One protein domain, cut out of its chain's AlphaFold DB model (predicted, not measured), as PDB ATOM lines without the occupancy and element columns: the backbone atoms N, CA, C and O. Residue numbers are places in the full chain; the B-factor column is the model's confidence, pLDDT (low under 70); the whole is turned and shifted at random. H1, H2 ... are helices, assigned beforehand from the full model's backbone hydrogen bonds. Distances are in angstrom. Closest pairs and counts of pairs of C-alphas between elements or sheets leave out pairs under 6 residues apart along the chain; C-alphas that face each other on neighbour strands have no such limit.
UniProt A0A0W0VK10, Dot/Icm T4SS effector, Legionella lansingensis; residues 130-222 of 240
ATOM      1  N   ALA A 130     167.971 183.070 277.198       95.06
ATOM      2  CA  ALA A 130     166.516 183.110 277.107       95.06
ATOM      3  C   ALA A 130     165.897 181.702 277.203       95.06
ATOM      4  O   ALA A 130     164.895 181.527 277.897       95.06
ATOM      5  N   LEU A 131     166.488 180.700 276.542       95.62
ATOM      6  CA  LEU A 131     166.046 179.304 276.607       95.62
ATOM      7  C   LEU A 131     166.197 178.714 278.013       95.62
ATOM      8  O   LEU A 131     165.292 178.011 278.458       95.62
ATOM      9  N   ASP A 132     167.274 179.034 278.726       94.56
ATOM     10  CA  ASP A 132     167.496 178.598 280.107       94.56
ATOM     11  C   ASP A 132     166.421 179.170 281.034       94.56
ATOM     12  O   ASP A 132     165.753 178.422 281.752       94.56
ATOM     13  N   LYS A 133     166.149 180.477 280.930       94.31
ATOM     14  CA  LYS A 133     165.065 181.139 281.675       94.31
ATOM     15  C   LYS A 133     163.699 180.506 281.391       94.31
ATOM     16  O   LYS A 133     162.905 180.295 282.309       94.31
ATOM     17  N   ILE A 134     163.422 180.189 280.125       94.94
ATOM     18  CA  ILE A 134     162.191 179.504 279.708       94.94
ATOM     19  C   ILE A 134     162.140 178.093 280.306       94.94
ATOM     20  O   ILE A 134     161.110 177.707 280.856       94.94
ATOM     21  N   SER A 135     163.238 177.336 280.248       95.50
ATOM     22  CA  SER A 135     163.316 175.988 280.819       95.50
ATOM     23  C   SER A 135     163.067 175.999 282.326       95.50
ATOM     24  O   SER A 135     162.312 175.168 282.830       95.50
ATOM     25  N   ASP A 136     163.635 176.963 283.046       94.44
ATOM     26  CA  ASP A 136     163.446 177.093 284.490       94.44
ATOM     27  C   ASP A 136     162.007 177.435 284.872       94.44
ATOM     28  O   ASP A 136     161.510 176.939 285.886       94.44
ATOM     29  N   PHE A 137     161.307 178.221 284.050       94.06
ATOM     30  CA  PHE A 137     159.871 178.419 284.217       94.06
ATOM     31  C   PHE A 137     159.106 177.110 283.978       94.06
ATOM     32  O   PHE A 137     158.316 176.697 284.824       94.06
ATOM     33  N   ILE A 138     159.375 176.404 282.875       93.69
ATOM     34  CA  ILE A 138     158.684 175.147 282.539       93.69
ATOM     35  C   ILE A 138     158.816 174.112 283.668       93.69
ATOM     36  O   ILE A 138     157.818 173.505 284.059       93.69
ATOM     37  N   LYS A 139     160.010 173.958 284.257       93.56
ATOM     38  CA  LYS A 139     160.258 173.028 285.379       93.56
ATOM     39  C   LYS A 139     159.374 173.301 286.602       93.56
ATOM     40  O   LYS A 139     159.032 172.364 287.318       93.56
ATOM     41  N   LYS A 140     158.993 174.561 286.851       93.12
ATOM     42  CA  LYS A 140     158.133 174.963 287.983       93.12
ATOM     43  C   LYS A 140     156.643 174.709 287.729       93.12
ATOM     44  O   LYS A 140     155.852 174.721 288.673       93.12
ATOM     45  N   HIS A 141     156.255 174.459 286.479       90.44
ATOM     46  CA  HIS A 141     154.863 174.287 286.062       90.44
ATOM     47  C   HIS A 141     154.659 172.981 285.263       90.44
ATOM     48  O   HIS A 141     154.248 173.032 284.099       90.44
ATOM     49  N   PRO A 142     154.923 171.802 285.864       90.50
ATOM     50  CA  PRO A 142     154.714 170.517 285.196       90.50
ATOM     51  C   PRO A 142     153.228 170.275 284.874       90.50
ATOM     52  O   PRO A 142     152.344 170.757 285.585       90.50
ATOM     53  N   GLY A 143     152.945 169.508 283.814       84.12
ATOM     54  CA  GLY A 143     151.582 169.122 283.414       84.12
ATOM     55  C   GLY A 143     150.839 170.138 282.538       84.12
ATOM     56  O   GLY A 143     149.655 169.960 282.251       84.12
ATOM     57  N   VAL A 144     151.498 171.216 282.101       86.25
ATOM     58  CA  VAL A 144     150.917 172.186 281.161       86.25
ATOM     59  C   VAL A 144     151.316 171.820 279.726       86.25
ATOM     60  O   VAL A 144     152.447 172.076 279.324       86.25
ATOM     61  N   ASP A 145     150.367 171.327 278.916       86.00
ATOM     62  CA  ASP A 145     150.585 170.877 277.515       86.00
ATOM     63  C   ASP A 145     151.463 171.824 276.677       86.00
ATOM     64  O   ASP A 145     152.359 171.401 275.949       86.00
ATOM     65  N   GLY A 146     151.207 173.133 276.748       87.44
ATOM     66  CA  GLY A 146     151.977 174.095 275.962       87.44
ATOM     67  C   GLY A 146     153.425 174.243 276.441       87.44
ATOM     68  O   GLY A 146     154.303 174.460 275.612       87.44
ATOM     69  N   LEU A 147     153.681 174.111 277.746       92.12
ATOM     70  CA  LEU A 147     155.026 174.163 278.325       92.12
ATOM     71  C   LEU A 147     155.801 172.871 278.043       92.12
ATOM     72  O   LEU A 147     156.980 172.928 277.707       92.12
ATOM     73  N   GLU A 148     155.133 171.718 278.068       92.19
ATOM     74  CA  GLU A 148     155.735 170.435 277.679       92.19
ATOM     75  C   GLU A 148     156.175 170.438 276.209       92.19
ATOM     76  O   GLU A 148     157.278 169.994 275.883       92.19
ATOM     77  N   LYS A 149     155.369 171.032 275.318       93.81
ATOM     78  CA  LYS A 149     155.753 171.254 273.913       93.81
ATOM     79  C   LYS A 149     156.982 172.152 273.780       93.81
ATOM     80  O   LYS A 149     157.880 171.829 273.006       93.81
ATOM     81  N   MET A 150     157.054 173.242 274.549       95.19
ATOM     82  CA  MET A 150     158.243 174.105 274.580       95.19
ATOM     83  C   MET A 150     159.477 173.345 275.071       95.19
ATOM     84  O   MET A 150     160.538 173.463 274.463       95.19
ATOM     85  N   GLN A 151     159.345 172.501 276.098       95.19
ATOM     86  CA  GLN A 151     160.448 171.658 276.566       95.19
ATOM     87  C   GLN A 151     160.915 170.670 275.489       95.19
ATOM     88  O   GLN A 151     162.117 170.466 275.319       95.19
ATOM     89  N   GLY A 152     159.984 170.095 274.722       94.75
ATOM     90  CA  GLY A 152     160.309 169.266 273.558       94.75
ATOM     91  C   GLY A 152     161.146 170.014 272.516       94.75
ATOM     92  O   GLY A 152     162.127 169.467 272.011       94.75
ATOM     93  N   ILE A 153     160.822 171.283 272.246       95.25
ATOM     94  CA  ILE A 153     161.609 172.147 271.350       95.25
ATOM     95  C   ILE A 153     163.006 172.405 271.932       95.25
ATOM     96  O   ILE A 153     163.997 172.253 271.214       95.25
ATOM     97  N   ILE A 154     163.114 172.737 273.224       94.44
ATOM     98  CA  ILE A 154     164.404 172.959 273.909       94.44
ATOM     99  C   ILE A 154     165.317 171.733 273.775       94.44
ATOM    100  O   ILE A 154     166.503 171.874 273.470       94.44
ATOM    101  N   ASN A 155     164.749 170.536 273.924       92.94
ATOM    102  CA  ASN A 155     165.472 169.265 273.859       92.94
ATOM    103  C   ASN A 155     165.776 168.794 272.424       92.94
ATOM    104  O   ASN A 155     166.434 167.771 272.245       92.94
ATOM    105  N   SER A 156     165.297 169.499 271.397       90.56
ATOM    106  CA  SER A 156     165.565 169.145 270.000       90.56
ATOM    107  C   SER A 156     167.026 169.408 269.599       90.56
ATOM    108  O   SER A 156     167.769 170.114 270.281       90.56
ATOM    109  N   ASN A 157     167.434 168.891 268.439       83.00
ATOM    110  CA  ASN A 157     168.772 169.117 267.871       83.00
ATOM    111  C   ASN A 157     168.875 170.397 267.015       83.00
ATOM    112  O   ASN A 157     169.829 170.544 266.253       83.00
ATOM    113  N   ALA A 158     167.887 171.292 267.087       86.38
ATOM    114  CA  ALA A 158     167.904 172.570 266.375       86.38
ATOM    115  C   ALA A 158     168.887 173.574 267.012       86.38
ATOM    116  O   ALA A 158     169.303 173.407 268.165       86.38
ATOM    117  N   SER A 159     169.245 174.637 266.287       86.56
ATOM    118  CA  SER A 159     170.079 175.707 266.852       86.56
ATOM    119  C   SER A 159     169.314 176.509 267.909       86.56
ATOM    120  O   SER A 159     168.082 176.522 267.938       86.56
ATOM    121  N   SER A 160     170.033 177.202 268.795       91.25
ATOM    122  CA  SER A 160     169.416 178.001 269.870       91.25
ATOM    123  C   SER A 160     168.426 179.049 269.343       91.25
ATOM    124  O   SER A 160     167.353 179.255 269.906       91.25
ATOM    125  N   GLN A 161     168.748 179.661 268.206       91.38
ATOM    126  CA  GLN A 161     167.935 180.671 267.548       91.38
ATOM    127  C   GLN A 161     166.661 180.051 266.973       91.38
ATOM    128  O   GLN A 161     165.583 180.622 267.111       91.38
ATOM    129  N   GLU A 162     166.771 178.874 266.352       91.00
ATOM    130  CA  GLU A 162     165.625 178.158 265.801       91.00
ATOM    131  C   GLU A 162     164.689 177.669 266.914       91.00
ATOM    132  O   GLU A 162     163.479 177.882 266.835       91.00
ATOM    133  N   LYS A 163     165.245 177.110 267.997       94.31
ATOM    134  CA  LYS A 163     164.487 176.720 269.195       94.31
ATOM    135  C   LYS A 163     163.695 177.893 269.757       94.31
ATOM    136  O   LYS A 163     162.487 177.780 269.959       94.31
ATOM    137  N   LEU A 164     164.362 179.026 269.977       95.38
ATOM    138  CA  LEU A 164     163.713 180.212 270.524       95.38
ATOM    139  C   LEU A 164     162.641 180.752 269.570       95.38
ATOM    140  O   LEU A 164     161.541 181.066 270.013       95.38
ATOM    141  N   SER A 165     162.907 180.775 268.260       94.81
ATOM    142  CA  SER A 165     161.917 181.184 267.259       94.81
ATOM    143  C   SER A 165     160.666 180.300 267.282       94.81
ATOM    144  O   SER A 165     159.555 180.821 267.246       94.81
ATOM    145  N   GLN A 166     160.820 178.975 267.365       94.31
ATOM    146  CA  GLN A 166     159.685 178.049 267.453       94.31
ATOM    147  C   GLN A 166     158.891 178.240 268.753       94.31
ATOM    148  O   GLN A 166     157.662 178.186 268.741       94.31
ATOM    149  N   ILE A 167     159.577 178.501 269.870       95.69
ATOM    150  CA  ILE A 167     158.938 178.790 271.160       95.69
ATOM    151  C   ILE A 167     158.156 180.107 271.106       95.69
ATOM    152  O   ILE A 167     157.030 180.153 271.601       95.69
ATOM    153  N   ILE A 168     158.700 181.148 270.470       94.56
ATOM    154  CA  ILE A 168     158.010 182.430 270.266       94.56
ATOM    155  C   ILE A 168     156.732 182.237 269.446       94.56
ATOM    156  O   ILE A 168     155.669 182.706 269.849       94.56
ATOM    157  N   GLU A 169     156.800 181.505 268.334       93.19
ATOM    158  CA  GLU A 169     155.617 181.213 267.513       93.19
ATOM    159  C   GLU A 169     154.576 180.381 268.272       93.19
ATOM    160  O   GLU A 169     153.380 180.686 268.247       93.19
ATOM    161  N   LEU A 170     155.016 179.379 269.036       91.69
ATOM    162  CA  LEU A 170     154.122 178.604 269.890       91.69
ATOM    163  C   LEU A 170     153.459 179.486 270.958       91.69
ATOM    164  O   LEU A 170     152.262 179.343 271.207       91.69
ATOM    165  N   ALA A 171     154.200 180.409 271.572       91.12
ATOM    166  CA  ALA A 171     153.661 181.348 272.549       91.12
ATOM    167  C   ALA A 171     152.634 182.297 271.923       91.12
ATOM    168  O   ALA A 171     151.566 182.487 272.502       91.12
ATOM    169  N   LYS A 172     152.893 182.819 270.716       87.94
ATOM    170  CA  LYS A 172     151.934 183.642 269.959       87.94
ATOM    171  C   LYS A 172     150.625 182.909 269.668       87.94
ATOM    172  O   LYS A 172     149.575 183.538 269.678       87.94
ATOM    173  N   TYR A 173     150.674 181.598 269.437       83.50
ATOM    174  CA  TYR A 173     149.469 180.781 269.265       83.50
ATOM    175  C   TYR A 173     148.769 180.459 270.597       83.50
ATOM    176  O   TYR A 173     147.551 180.296 270.645       83.50
ATOM    177  N   LYS A 174     149.536 180.304 271.683       79.75
ATOM    178  CA  LYS A 174     149.024 179.900 273.003       79.75
ATOM    179  C   LYS A 174     148.530 181.064 273.862       79.75
ATOM    180  O   LYS A 174     147.794 180.784 274.817       79.75
ATOM    181  N   LYS A 175     148.936 182.304 273.560       75.81
ATOM    182  CA  LYS A 175     148.426 183.510 274.215       75.81
ATOM    183  C   LYS A 175     146.944 183.703 273.899       75.81
ATOM    184  O   LYS A 175     146.479 183.453 272.788       75.81
ATOM    185  N   SER A 176     146.195 184.142 274.894       63.41
ATOM    186  CA  SER A 176     144.794 184.506 274.738       63.41
ATOM    187  C   SER A 176     144.702 185.942 274.225       63.41
ATOM    188  O   SER A 176     145.015 186.876 274.956       63.41
ATOM    189  N   ASP A 177     144.272 186.128 272.978       54.25
ATOM    190  CA  ASP A 177     144.161 187.463 272.366       54.25
ATOM    191  C   ASP A 177     142.865 188.218 272.725       54.25
ATOM    192  O   ASP A 177     142.748 189.409 272.447       54.25
ATOM    193  N   PHE A 178     141.900 187.561 273.382       53.62
ATOM    194  CA  PHE A 178     140.625 188.166 273.783       53.62
ATOM    195  C   PHE A 178     140.309 187.900 275.258       53.62
ATOM    196  O   PHE A 178     140.625 186.837 275.796       53.62
ATOM    197  N   SER A 179     139.601 188.839 275.892       51.72
ATOM    198  CA  SER A 179     139.102 188.720 277.273       51.72
ATOM    199  C   SER A 179     138.246 187.465 277.488       51.72
ATOM    200  O   SER A 179     138.289 186.854 278.551       51.72
ATOM    201  N   ILE A 180     137.528 187.021 276.451       53.34
ATOM    202  CA  ILE A 180     136.742 185.779 276.458       53.34
ATOM    203  C   ILE A 180     137.656 184.547 276.531       53.34
ATOM    204  O   ILE A 180     137.378 183.623 277.290       53.34
ATOM    205  N   THR A 181     138.766 184.518 275.790       56.53
ATOM    206  CA  THR A 181     139.717 183.398 275.832       56.53
ATOM    207  C   THR A 181     140.488 183.382 277.149       56.53
ATOM    208  O   THR A 181     140.658 182.302 277.703       56.53
ATOM    209  N   GLN A 182     140.858 184.544 277.708       57.78
ATOM    210  CA  GLN A 182     141.418 184.629 279.065       57.78
ATOM    211  C   GLN A 182     140.440 184.074 280.106       57.78
ATOM    212  O   GLN A 182     140.822 183.208 280.886       57.78
ATOM    213  N   PHE A 183     139.164 184.468 280.046       54.09
ATOM    214  CA  PHE A 183     138.127 183.958 280.947       54.09
ATOM    215  C   PHE A 183     137.942 182.435 280.819       54.09
ATOM    216  O   PHE A 183     137.895 181.731 281.823       54.09
ATOM    217  N   VAL A 184     137.922 181.886 279.599       56.22
ATOM    218  CA  VAL A 184     137.865 180.428 279.362       56.22
ATOM    219  C   VAL A 184     139.136 179.724 279.859       56.22
ATOM    220  O   VAL A 184     139.067 178.634 280.430       56.22
ATOM    221  N   HIS A 185     140.313 180.317 279.673       58.62
ATOM    222  CA  HIS A 185     141.573 179.733 280.126       58.62
ATOM    223  C   HIS A 185     141.703 179.718 281.652       58.62
ATOM    224  O   HIS A 185     142.169 178.722 282.208       58.62
ATOM    225  N   GLU A 186     141.239 180.775 282.308       58.22
ATOM    226  CA  GLU A 186     141.294 180.953 283.755       58.22
ATOM    227  C   GLU A 186     140.187 180.157 284.469       58.22
ATOM    228  O   GLU A 186     140.475 179.417 285.407       58.22
ATOM    229  N   HIS A 187     138.940 180.204 283.977       51.53
ATOM    230  CA  HIS A 187     137.777 179.614 284.659       51.53
ATOM    231  C   HIS A 187     137.354 178.227 284.144       51.53
ATOM    232  O   HIS A 187     136.739 177.475 284.894       51.53
ATOM    233  N   ILE A 188     137.665 177.855 282.893       55.16
ATOM    234  CA  ILE A 188     137.249 176.560 282.306       55.16
ATOM    235  C   ILE A 188     138.429 175.586 282.167       55.16
ATOM    236  O   ILE A 188     138.253 174.381 282.326       55.16
ATOM    237  N   ARG A 189     139.645 176.079 281.891       59.31
ATOM    238  CA  ARG A 189     140.857 175.241 281.755       59.31
ATOM    239  C   ARG A 189     141.793 175.271 282.968       59.31
ATOM    240  O   ARG A 189     142.795 174.558 282.947       59.31
ATOM    241  N   GLY A 190     141.498 176.070 283.997       63.69
ATOM    242  CA  GLY A 190     142.276 176.129 285.241       63.69
ATOM    243  C   GLY A 190     143.735 176.566 285.057       63.69
ATOM    244  O   GLY A 190     144.608 176.158 285.825       63.69
ATOM    245  N   ARG A 191     144.040 177.350 284.013       71.81
ATOM    246  CA  ARG A 191     145.403 177.828 283.756       71.81
ATOM    247  C   ARG A 191     145.756 178.904 284.786       71.81
ATOM    248  O   ARG A 191     145.065 179.910 284.888       71.81
ATOM    249  N   LYS A 192     146.858 178.700 285.515       79.69
ATOM    250  CA  LYS A 192     147.377 179.687 286.475       79.69
ATOM    251  C   LYS A 192     147.690 181.016 285.759       79.69
ATOM    252  O   LYS A 192     148.313 180.956 284.694       79.69
ATOM    253  N   PRO A 193     147.360 182.184 286.342       82.75
ATOM    254  CA  PRO A 193     147.642 183.495 285.741       82.75
ATOM    255  C   PRO A 193     149.109 183.685 285.330       82.75
ATOM    256  O   PRO A 193     149.404 184.231 284.271       82.75
ATOM    257  N   GLU A 194     150.038 183.146 286.121       86.94
ATOM    258  CA  GLU A 194     151.483 183.174 285.852       86.94
ATOM    259  C   GLU A 194     151.857 182.521 284.512       86.94
ATOM    260  O   GLU A 194     152.717 183.021 283.793       86.94
ATOM    261  N   VAL A 195     151.181 181.430 284.133       87.12
ATOM    262  CA  VAL A 195     151.430 180.717 282.869       87.12
ATOM    263  C   VAL A 195     150.917 181.523 281.675       87.12
ATOM    264  O   VAL A 195     151.527 181.504 280.607       87.12
ATOM    265  N   GLU A 196     149.805 182.240 281.833       86.06
ATOM    266  CA  GLU A 196     149.292 183.128 280.785       86.06
ATOM    267  C   GLU A 196     150.209 184.342 280.593       86.06
ATOM    268  O   GLU A 196     150.572 184.658 279.460       86.06
ATOM    269  N   ASN A 197     150.658 184.961 281.690       87.88
ATOM    270  CA  ASN A 197     151.636 186.050 281.648       87.88
ATOM    271  C   ASN A 197     152.931 185.611 280.958       87.88
ATOM    272  O   ASN A 197     153.434 186.323 280.091       87.88
ATOM    273  N   PHE A 198     153.415 184.406 281.255       91.50
ATOM    274  CA  PHE A 198     154.586 183.834 280.598       91.50
ATOM    275  C   PHE A 198     154.416 183.697 279.076       91.50
ATOM    276  O   PHE A 198     155.301 184.096 278.318       91.50
ATOM    277  N   TYR A 199     153.268 183.200 278.592       90.31
ATOM    278  CA  TYR A 199     153.009 183.155 277.145       90.31
ATOM    279  C   TYR A 199     152.968 184.551 276.519       90.31
ATOM    280  O   TYR A 199     153.502 184.738 275.426       90.31
ATOM    281  N   GLN A 200     152.375 185.533 277.201       89.00
ATOM    282  CA  GLN A 200     152.334 186.920 276.729       89.00
ATOM    283  C   GLN A 200     153.737 187.542 276.656       89.00
ATOM    284  O   GLN A 200     154.040 188.239 275.690       89.00
ATOM    285  N   GLU A 201     154.599 187.292 277.643       91.31
ATOM    286  CA  GLU A 201     155.988 187.766 277.646       91.31
ATOM    287  C   GLU A 201     156.786 187.184 276.481       91.31
ATOM    288  O   GLU A 201     157.382 187.940 275.713       91.31
ATOM    289  N   ILE A 202     156.738 185.863 276.287       92.88
ATOM    290  CA  ILE A 202     157.445 185.209 275.179       92.88
ATOM    291  C   ILE A 202     156.897 185.677 273.826       92.88
ATOM    292  O   ILE A 202     157.669 185.930 272.904       92.88
ATOM    293  N   ALA A 203     155.578 185.820 273.685       91.25
ATOM    294  CA  ALA A 203     154.958 186.228 272.425       91.25
ATOM    295  C   ALA A 203     155.328 187.658 271.990       91.25
ATOM    296  O   ALA A 203     155.220 187.978 270.804       91.25
ATOM    297  N   LYS A 204     155.753 188.514 272.932       91.38
ATOM    298  CA  LYS A 204     156.270 189.865 272.658       91.38
ATOM    299  C   LYS A 204     157.718 189.863 272.173       91.38
ATOM    300  O   LYS A 204     158.169 190.881 271.651       91.38
ATOM    301  N   LEU A 205     158.455 188.767 272.363       92.94
ATOM    302  CA  LEU A 205     159.833 188.679 271.901       92.94
ATOM    303  C   LEU A 205     159.873 188.687 270.372       92.94
ATOM    304  O   LEU A 205     159.095 188.014 269.694       92.94
ATOM    305  N   ASP A 206     160.828 189.436 269.838       89.62
ATOM    306  CA  ASP A 206     161.126 189.475 268.415       89.62
ATOM    307  C   ASP A 206     162.560 189.008 268.201       89.62
ATOM    308  O   ASP A 206     163.511 189.595 268.724       89.62
ATOM    309  N   MET A 207     162.712 187.971 267.376       89.25
ATOM    310  CA  MET A 207     164.014 187.457 266.981       89.25
ATOM    311  C   MET A 207     164.862 188.504 266.267       89.25
ATOM    312  O   MET A 207     166.062 188.305 266.199       89.25
ATOM    313  N   ASN A 208     164.327 189.611 265.755       87.06
ATOM    314  CA  ASN A 208     165.121 190.682 265.143       87.06
ATOM    315  C   ASN A 208     165.487 191.806 266.124       87.06
ATOM    316  O   ASN A 208     166.407 192.578 265.853       87.06
ATOM    317  N   ASN A 209     164.845 191.866 267.294       89.44
ATOM    318  CA  ASN A 209     165.109 192.875 268.313       89.44
ATOM    319  C   ASN A 209     166.072 192.341 269.381       89.44
ATOM    320  O   ASN A 209     165.676 191.874 270.450       89.44
ATOM    321  N   THR A 210     167.372 192.443 269.098       86.31
ATOM    322  CA  THR A 210     168.429 191.980 270.010       86.31
ATOM    323  C   THR A 210     168.348 192.643 271.393       86.31
ATOM    324  O   THR A 210     168.665 191.994 272.384       86.31
ATOM    325  N   SER A 211     167.898 193.898 271.498       88.50
ATOM    326  CA  SER A 211     167.775 194.593 272.789       88.50
ATOM    327  C   SER A 211     166.688 193.984 273.673       88.50
ATOM    328  O   SER A 211     166.946 193.717 274.844       88.50
ATOM    329  N   ALA A 212     165.512 193.696 273.108       88.19
ATOM    330  CA  ALA A 212     164.425 193.040 273.836       88.19
ATOM    331  C   ALA A 212     164.813 191.619 274.274       88.19
ATOM    332  O   ALA A 212     164.539 191.217 275.403       88.19
ATOM    333  N   LEU A 213     165.516 190.875 273.412       89.44
ATOM    334  CA  LEU A 213     166.045 189.556 273.768       89.44
ATOM    335  C   LEU A 213     167.069 189.636 274.905       89.44
ATOM    336  O   LEU A 213     166.985 188.850 275.843       89.44
ATOM    337  N   LYS A 214     168.001 190.597 274.851       90.44
ATOM    338  CA  LYS A 214     168.972 190.838 275.931       90.44
ATOM    339  C   LYS A 214     168.274 191.156 277.243       90.44
ATOM    340  O   LYS A 214     168.673 190.641 278.277       90.44
ATOM    341  N   GLU A 215     167.262 192.015 277.215       90.88
ATOM    342  CA  GLU A 215     166.501 192.380 278.406       90.88
ATOM    343  C   GLU A 215     165.774 191.175 279.003       90.88
ATOM    344  O   GLU A 215     165.870 190.941 280.205       90.88
ATOM    345  N   TYR A 216     165.133 190.364 278.162       91.31
ATOM    346  CA  TYR A 216     164.469 189.145 278.608       91.31
ATOM    347  C   TYR A 216     165.450 188.103 279.162       91.31
ATOM    348  O   TYR A 216     165.144 187.464 280.167       91.31
ATOM    349  N   ALA A 217     166.612 187.944 278.525       89.81
ATOM    350  CA  ALA A 217     167.662 187.002 278.909       89.81
ATOM    351  C   ALA A 217     168.372 187.373 280.218       89.81
ATOM    352  O   ALA A 217     169.043 186.525 280.807       89.81
ATOM    353  N   LYS A 218     168.225 188.615 280.706       87.06
ATOM    354  CA  LYS A 218     168.779 188.991 282.007       87.06
ATOM    355  C   LYS A 218     168.206 188.073 283.092       87.06
ATOM    356  O   LYS A 218     166.989 187.833 283.115       87.06
ATOM    357  N   PRO A 219     169.055 187.598 284.021       71.19
ATOM    358  CA  PRO A 219     168.556 186.937 285.211       71.19
ATOM    359  C   PRO A 219     167.585 187.885 285.926       71.19
ATOM    360  O   PRO A 219     167.775 189.107 285.859       71.19
ATOM    361  N   PRO A 220     166.538 187.353 286.582       63.88
ATOM    362  CA  PRO A 220     165.648 188.187 287.373       63.88
ATOM    363  C   PRO A 220     166.494 189.022 288.335       63.88
ATOM    364  O   PRO A 220     167.433 188.507 288.950       63.88
ATOM    365  N   GLU A 221     166.211 190.323 288.415       61.88
ATOM    366  CA  GLU A 221     166.864 191.163 289.407       61.88
ATOM    367  C   GLU A 221     166.646 190.521 290.774       61.88
ATOM    368  O   GLU A 221     165.504 190.343 291.197       61.88
ATOM    369  N   LYS A 222     167.746 190.167 291.451       61.91
ATOM    370  CA  LYS A 222     167.690 189.714 292.841       61.91
ATOM    371  C   LYS A 222     166.862 190.722 293.621       61.91
ATOM    372  O   LYS A 222     167.118 191.929 293.501       61.91
TER     373      LYS A 222
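Overview. This is residues 130 to 222 of the 240 residues of the protein "Dot/Icm T4SS effector" of Legionella lansingensis (UniProt A0A0W0VK10). H2 and H3 form a hairpin, and H1 and H5 pack over one side of it. H4 is at one end of this body, H6 at the other beside the start of H1. The 93 printed residues hold six named helices, H1 to H6, no named strand: all helix, compact, radius of gyration of the C-alphas 13.2 A, spans 36 by 28 by 25 A.

Arrangement. H1, residues 130 to 140, and H2, residues 145 to 154, form a hairpin; their closest C-alphas, Ile 138 and Leu 147, are 5.7 A apart. H2 and H3, residues 160 to 174, form another, at a shallow tilt of 13 degrees; closest C-alphas Ile 153 and Lys 163, 5.8 A. H4, residues 179 to 187, touches no helix. H5, residues 193 to 203, touches H3 at a steep tilt of 55 degrees; closest C-alphas Lys 172 and Ala 203, 4.7 A. H6, residues 210 to 217, touches H1; closest C-alphas Ala 130 and Ala 217, 4.4 A. Every O i to N i+4 pair is within hydrogen-bond range except in H1, 6 of 7.

Along the chain. H1 begins at C-alpha 130 (166.516, 183.110, 277.107); H6 ends at C-alpha 217 (167.662, 187.002, 278.909). H3 is longest, 20.7 A.

Size, cuts and confidence. The printed part has no cut and no long link. Residues 176 to 190 and 220 to 222 have pLDDT under 70.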